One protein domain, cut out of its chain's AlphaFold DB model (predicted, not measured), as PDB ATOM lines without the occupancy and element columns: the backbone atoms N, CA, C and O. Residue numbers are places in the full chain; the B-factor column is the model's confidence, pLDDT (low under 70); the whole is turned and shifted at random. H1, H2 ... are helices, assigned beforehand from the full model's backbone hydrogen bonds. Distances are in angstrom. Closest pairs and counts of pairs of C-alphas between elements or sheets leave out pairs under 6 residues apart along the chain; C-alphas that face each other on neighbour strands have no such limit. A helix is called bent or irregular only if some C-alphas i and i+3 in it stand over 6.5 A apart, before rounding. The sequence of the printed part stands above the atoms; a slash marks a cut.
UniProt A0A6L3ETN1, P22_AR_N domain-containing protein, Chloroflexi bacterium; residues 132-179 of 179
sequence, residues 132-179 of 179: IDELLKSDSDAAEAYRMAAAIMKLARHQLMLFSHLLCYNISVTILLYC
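What this domain is: This is residues 132 to 179 of the 179 residues of the protein "P22_AR_N domain-containing protein" of Chloroflexi bacterium (UniProt A0A6L3ETN1). One long helix, H2, not bent, makes nearly the full length of the printed part, and beside its first residues the one-turn helix H1 and the link of residues 136 to 140 make a small hook. The far part of H2 is a bare arm: residues 148 to 179, of which 148 to 177 belong to H2, stand free. The printed part has 48 residues, with two named helices in the order H1, H2 and no named strand; its class is all helix. It is extended, with a radius of gyration of the C-alphas of 19.1 A, and the C-alphas span 59 by 14 by 8 A, a rod.

Where its parts are: H2 is residues 141 to 177, 37 residues, and measures 54.0 A from first to last C-alpha. It begins at C-alpha 141, at (276.077, 201.061, 240.357), and ends at C-alpha 177, at (246.370, 246.141, 239.499). H1 is residues 132 to 135, 4 residues, and begins at C-alpha 132, at (263.557, 196.316, 239.224). Neither helix is bent or irregular.

How they stand to each other: H1 is close to H2 but not clearly touching it, with 1 pair of C-alphas within 8 A. The closest C-alphas of the two are those of Leu 135 and Ala 143, 6.5 A apart. Their centres are 26.9 A apart. In H2 every pair of O of residue i and N of residue i+4 is within hydrogen-bond range. H1 is too short for such a pair; its 1 pair of O of residue i and N of residue i+3 is within range.

The domain as a whole: The two C-alphas farthest apart are those of Ser 140 and Cys 179, 59.6 A. The printed part has no cut, and it ends at residue 179, the chain's last residue. The link from H1 to H2, of 5 residues, is tight. The mean pLDDT of the printed part is 72.4, and residues 132 to 135 and 164 to 179 are under 70.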
ATOM      1  N   ILE A 132     263.056 194.964 239.031       57.91
ATOM      2  CA  ILE A 132     263.557 196.316 239.224       57.91
ATOM      3  C   ILE A 132     263.441 196.780 240.682       57.91
ATOM      4  O   ILE A 132     264.424 197.299 241.174       57.91
ATOM      5  N   ASP A 133     262.343 196.584 241.414       65.06
ATOM      6  CA  ASP A 133     262.232 197.048 242.812       65.06
ATOM      7  C   ASP A 133     263.179 196.302 243.767       65.06
ATOM      8  O   ASP A 133     263.707 196.886 244.717       65.06
ATOM      9  N   GLU A 134     263.434 195.017 243.511       65.19
ATOM     10  CA  GLU A 134     264.452 194.241 244.228       65.19
ATOM     11  C   GLU A 134     265.868 194.641 243.791       65.19
ATOM     12  O   GLU A 134     266.739 194.878 244.629       65.19
ATOM     13  N   LEU A 135     266.084 194.823 242.486       64.31
ATOM     14  CA  LEU A 135     267.328 195.337 241.910       64.31
ATOM     15  C   LEU A 135     267.638 196.761 242.398       64.31
ATOM     16  O   LEU A 135     268.797 197.083 242.632       64.31
ATOM     17  N   LEU A 136     266.634 197.598 242.646       71.06
ATOM     18  CA  LEU A 136     266.774 198.955 243.177       71.06
ATOM     19  C   LEU A 136     267.144 198.981 244.657       71.06
ATOM     20  O   LEU A 136     267.652 199.998 245.130       71.06
ATOM     21  N   LYS A 137     266.911 197.883 245.381       73.00
ATOM     22  CA  LYS A 137     267.411 197.685 246.746       73.00
ATOM     23  C   LYS A 137     268.841 197.144 246.770       73.00
ATOM     24  O   LYS A 137     269.445 197.134 247.835       73.00
ATOM     25  N   SER A 138     269.384 196.712 245.629       75.81
ATOM     26  CA  SER A 138     270.786 196.304 245.537       75.81
ATOM     27  C   SER A 138     271.734 197.508 245.571       75.81
ATOM     28  O   SER A 138     271.384 198.621 245.155       75.81
ATOM     29  N   ASP A 139     272.968 197.255 246.002       76.75
ATOM     30  CA  ASP A 139     274.082 198.212 245.967       76.75
ATOM     31  C   ASP A 139     274.791 198.245 244.600       76.75
ATOM     32  O   ASP A 139     275.966 198.579 244.508       76.75
ATOM     33  N   SER A 140     274.112 197.862 243.514       84.75
ATOM     34  CA  SER A 140     274.706 197.962 242.178       84.75
ATOM     35  C   SER A 140     274.809 199.418 241.713       84.75
ATOM     36  O   SER A 140     273.894 200.215 241.934       84.75
ATOM     37  N   ASP A 141     275.872 199.738 240.971       85.81
ATOM     38  CA  ASP A 141     276.077 201.061 240.357       85.81
ATOM     39  C   ASP A 141     274.864 201.498 239.514       85.81
ATOM     40  O   ASP A 141     274.472 202.666 239.504       85.81
ATOM     41  N   ALA A 142     274.220 200.546 238.829       84.06
ATOM     42  CA  ALA A 142     273.017 200.795 238.039       84.06
ATOM     43  C   ALA A 142     271.814 201.201 238.912       84.06
ATOM     44  O   ALA A 142     271.068 202.115 238.550       84.06
ATOM     45  N   ALA A 143     271.636 200.557 240.069       82.94
ATOM     46  CA  ALA A 143     270.587 200.907 241.021       82.94
ATOM     47  C   ALA A 143     270.840 202.279 241.656       82.94
ATOM     48  O   ALA A 143     269.909 203.072 241.804       82.94
ATOM     49  N   GLU A 144     272.093 202.599 241.981       84.44
ATOM     50  CA  GLU A 144     272.467 203.916 242.492       84.44
ATOM     51  C   GLU A 144     272.211 205.023 241.461       84.44
ATOM     52  O   GLU A 144     271.528 206.003 241.772       84.44
ATOM     53  N   ALA A 145     272.657 204.830 240.217       85.69
ATOM     54  CA  ALA A 145     272.419 205.769 239.126       85.69
ATOM     55  C   ALA A 145     270.919 206.008 238.892       85.69
ATOM     56  O   ALA A 145     270.489 207.154 238.722       85.69
ATOM     57  N   TYR A 146     270.099 204.954 238.949       85.06
ATOM     58  CA  TYR A 146     268.648 205.089 238.851       85.06
ATOM     59  C   TYR A 146     268.058 205.868 240.034       85.06
ATOM     60  O   TYR A 146     267.259 206.781 239.818       85.06
ATOM     61  N   ARG A 147     268.455 205.566 241.282       81.81
ATOM     62  CA  ARG A 147     267.988 206.297 242.479       81.81
ATOM     63  C   ARG A 147     268.318 207.787 242.381       81.81
ATOM     64  O   ARG A 147     267.466 208.621 242.693       81.81
ATOM     65  N   MET A 148     269.512 208.124 241.897       87.19
ATOM     66  CA  MET A 148     269.919 209.507 241.645       87.19
ATOM     67  C   MET A 148     269.066 210.158 240.552       87.19
ATOM     68  O   MET A 148     268.517 211.237 240.773       87.19
ATOM     69  N   ALA A 149     268.889 209.500 239.403       87.88
ATOM     70  CA  ALA A 149     268.068 210.014 238.307       87.88
ATOM     71  C   ALA A 149     266.608 210.246 238.740       87.88
ATOM     72  O   ALA A 149     266.030 211.297 238.456       87.88
ATOM     73  N   ALA A 150     266.030 209.308 239.494       83.25
ATOM     74  CA  ALA A 150     264.687 209.423 240.049       83.25
ATOM     75  C   ALA A 150     264.576 210.584 241.054       83.25
ATOM     76  O   ALA A 150     263.603 211.341 241.020       83.25
ATOM     77  N   ALA A 151     265.578 210.771 241.918       85.38
ATOM     78  CA  ALA A 151     265.624 211.894 242.852       85.38
ATOM     79  C   ALA A 151     265.700 213.243 242.119       85.38
ATOM     80  O   ALA A 151     264.940 214.158 242.442       85.38
ATOM     81  N   ILE A 152     266.553 213.349 241.093       91.06
ATOM     82  CA  ILE A 152     266.678 214.548 240.251       91.06
ATOM     83  C   ILE A 152     265.349 214.849 239.554       91.06
ATOM     84  O   ILE A 152     264.871 215.980 239.603       91.06
ATOM     85  N   MET A 153     264.712 213.840 238.957       84.44
ATOM     86  CA  MET A 153     263.419 214.002 238.293       84.44
ATOM     87  C   MET A 153     262.337 214.475 239.272       84.44
ATOM     88  O   MET A 153     261.573 215.394 238.966       84.44
ATOM     89  N   LYS A 154     262.287 213.891 240.475       80.06
ATOM     90  CA  LYS A 154     261.341 214.283 241.525       80.06
ATOM     91  C   LYS A 154     261.556 215.731 241.972       80.06
ATOM     92  O   LYS A 154     260.583 216.471 242.118       80.06
ATOM     93  N   LEU A 155     262.812 216.146 242.143       90.50
ATOM     94  CA  LEU A 155     263.173 217.529 242.458       90.50
ATOM     95  C   LEU A 155     262.763 218.488 241.335       90.50
ATOM     96  O   LEU A 155     262.103 219.489 241.607       90.50
ATOM     97  N   ALA A 156     263.078 218.160 240.082       88.94
ATOM     98  CA  ALA A 156     262.711 218.974 238.925       88.94
ATOM     99  C   ALA A 156     261.189 219.149 238.817       88.94
ATOM    100  O   ALA A 156     260.700 220.261 238.618       88.94
ATOM    101  N   ARG A 157     260.420 218.072 239.037       76.81
ATOM    102  CA  ARG A 157     258.952 218.128 239.077       76.81
ATOM    103  C   ARG A 157     258.450 219.051 240.188       76.81
ATOM    104  O   ARG A 157     257.569 219.868 239.937       76.81
ATOM    105  N   HIS A 158     258.998 218.940 241.400       81.06
ATOM    106  CA  HIS A 158     258.646 219.842 242.502       81.06
ATOM    107  C   HIS A 158     258.947 221.304 242.158       81.06
ATOM    108  O   HIS A 158     258.112 222.173 242.402       81.06
ATOM    109  N   GLN A 159     260.103 221.578 241.556       85.88
ATOM    110  CA  GLN A 159     260.496 222.928 241.177       85.88
ATOM    111  C   GLN A 159     259.559 223.513 240.109       85.88
ATOM    112  O   GLN A 159     259.104 224.647 240.251       85.88
ATOM    113  N   LEU A 160     259.200 222.728 239.090       81.00
ATOM    114  CA  LEU A 160     258.229 223.125 238.066       81.00
ATOM    115  C   LEU A 160     256.841 223.403 238.655       81.00
ATOM    116  O   LEU A 160     256.222 224.403 238.300       81.00
ATOM    117  N   MET A 161     256.366 222.567 239.585       73.56
ATOM    118  CA  MET A 161     255.089 222.799 240.271       73.56
ATOM    119  C   MET A 161     255.100 224.114 241.062       73.56
ATOM    120  O   MET A 161     254.166 224.906 240.948       73.56
ATOM    121  N   LEU A 162     256.170 224.388 241.817       76.81
ATOM    122  CA  LEU A 162     256.324 225.650 242.552       76.81
ATOM    123  C   LEU A 162     256.333 226.861 241.611       76.81
ATOM    124  O   LEU A 162     255.649 227.852 241.871       76.81
ATOM    125  N   PHE A 163     257.062 226.772 240.495       74.75
ATOM    126  CA  PHE A 163     257.064 227.823 239.479       74.75
ATOM    127  C   PHE A 163     255.680 228.042 238.862       74.75
ATOM    128  O   PHE A 163     255.274 229.191 238.694       74.75
ATOM    129  N   SER A 164     254.921 226.976 238.589       69.62
ATOM    130  CA  SER A 164     253.546 227.082 238.085       69.62
ATOM    131  C   SER A 164     252.651 227.893 239.029       69.62
ATOM    132  O   SER A 164     251.919 228.774 238.581       69.62
ATOM    133  N   HIS A 165     252.735 227.653 240.342       69.69
ATOM    134  CA  HIS A 165     251.963 228.417 241.330       69.69
ATOM    135  C   HIS A 165     252.353 229.903 241.364       69.69
ATOM    136  O   HIS A 165     251.477 230.768 241.422       69.69
ATOM    137  N   LEU A 166     253.652 230.215 241.280       69.31
ATOM    138  CA  LEU A 166     254.157 231.595 241.248       69.31
ATOM    139  C   LEU A 166     253.723 232.360 239.989       69.31
ATOM    140  O   LEU A 166     253.445 233.560 240.063       69.31
ATOM    141  N   LEU A 167     253.646 231.677 238.844       66.94
ATOM    142  CA  LEU A 167     253.181 232.260 237.585       66.94
ATOM    143  C   LEU A 167     251.677 232.570 237.632       66.94
ATOM    144  O   LEU A 167     251.283 233.690 237.312       66.94
ATOM    145  N   CYS A 168     250.842 231.640 238.112       59.25
ATOM    146  CA  CYS A 168     249.402 231.880 238.283       59.25
ATOM    147  C   CYS A 168     249.101 233.011 239.284       59.25
ATOM    148  O   CYS A 168     248.186 233.813 239.065       59.25
ATOM    149  N   TYR A 169     249.887 233.115 240.361       58.25
ATOM    150  CA  TYR A 169     249.743 234.183 241.350       58.25
ATOM    151  C   TYR A 169     250.091 235.559 240.759       58.25
ATOM    152  O   TYR A 169     249.315 236.502 240.900       58.25
ATOM    153  N   ASN A 170     251.201 235.673 240.022       56.81
ATOM    154  CA  ASN A 170     251.599 236.940 239.396       56.81
ATOM    155  C   ASN A 170     250.606 237.421 238.329       56.81
ATOM    156  O   ASN A 170     250.325 238.617 238.254       56.81
ATOM    157  N   ILE A 171     250.033 236.514 237.532       56.94
ATOM    158  CA  ILE A 171     249.018 236.872 236.528       56.94
ATOM    159  C   ILE A 171     247.760 237.432 237.212       56.94
ATOM    160  O   ILE A 171     247.236 238.462 236.792       56.94
ATOM    161  N   SER A 172     247.323 236.814 238.313       51.69
ATOM    162  CA  SER A 172     246.144 237.257 239.073       51.69
ATOM    163  C   SER A 172     246.338 238.636 239.715       51.69
ATOM    164  O   SER A 172     245.435 239.468 239.668       51.69
ATOM    165  N   VAL A 173     247.525 238.910 240.266       55.19
ATOM    166  CA  VAL A 173     247.859 240.220 240.855       55.19
ATOM    167  C   VAL A 173     247.974 241.299 239.774       55.19
ATOM    168  O   VAL A 173     247.507 242.416 239.972       55.19
ATOM    169  N   THR A 174     248.522 240.967 238.603       54.66
ATOM    170  CA  THR A 174     248.656 241.924 237.493       54.66
ATOM    171  C   THR A 174     247.292 242.320 236.916       54.66
ATOM    172  O   THR A 174     247.072 243.491 236.636       54.66
ATOM    173  N   ILE A 175     246.335 241.394 236.808       55.34
ATOM    174  CA  ILE A 175     244.970 241.716 236.350       55.34
ATOM    175  C   ILE A 175     244.222 242.594 237.373       55.34
ATOM    176  O   ILE A 175     243.467 243.475 236.980       55.34
ATOM    177  N   LEU A 176     244.459 242.401 238.675       52.12
ATOM    178  CA  LEU A 176     243.856 243.208 239.750       52.12
ATOM    179  C   LEU A 176     244.468 244.609 239.911       52.12
ATOM    180  O   LEU A 176     243.814 245.480 240.470       52.12
ATOM    181  N   LEU A 177     245.706 244.829 239.459       51.19
ATOM    182  CA  LEU A 177     246.370 246.141 239.499       51.19
ATOM    183  C   LEU A 177     246.137 246.995 238.242       51.19
ATOM    184  O   LEU A 177     246.442 248.186 238.266       51.19
ATOM    185  N   TYR A 178     245.626 246.404 237.159       51.00
ATOM    186  CA  TYR A 178     245.385 247.076 235.873       51.00
ATOM    187  C   TYR A 178     243.894 247.146 235.467       51.00
ATOM    188  O   TYR A 178     243.596 247.556 234.345       51.00
ATOM    189  N   CYS A 179     242.977 246.800 236.377       46.84
ATOM    190  CA  CYS A 179     241.534 247.072 236.304       46.84
ATOM    191  C   CYS A 179     241.148 248.053 237.416       46.84
ATOM    192  O   CYS A 179     240.299 248.932 237.148       46.84
TER     193      CYS A 179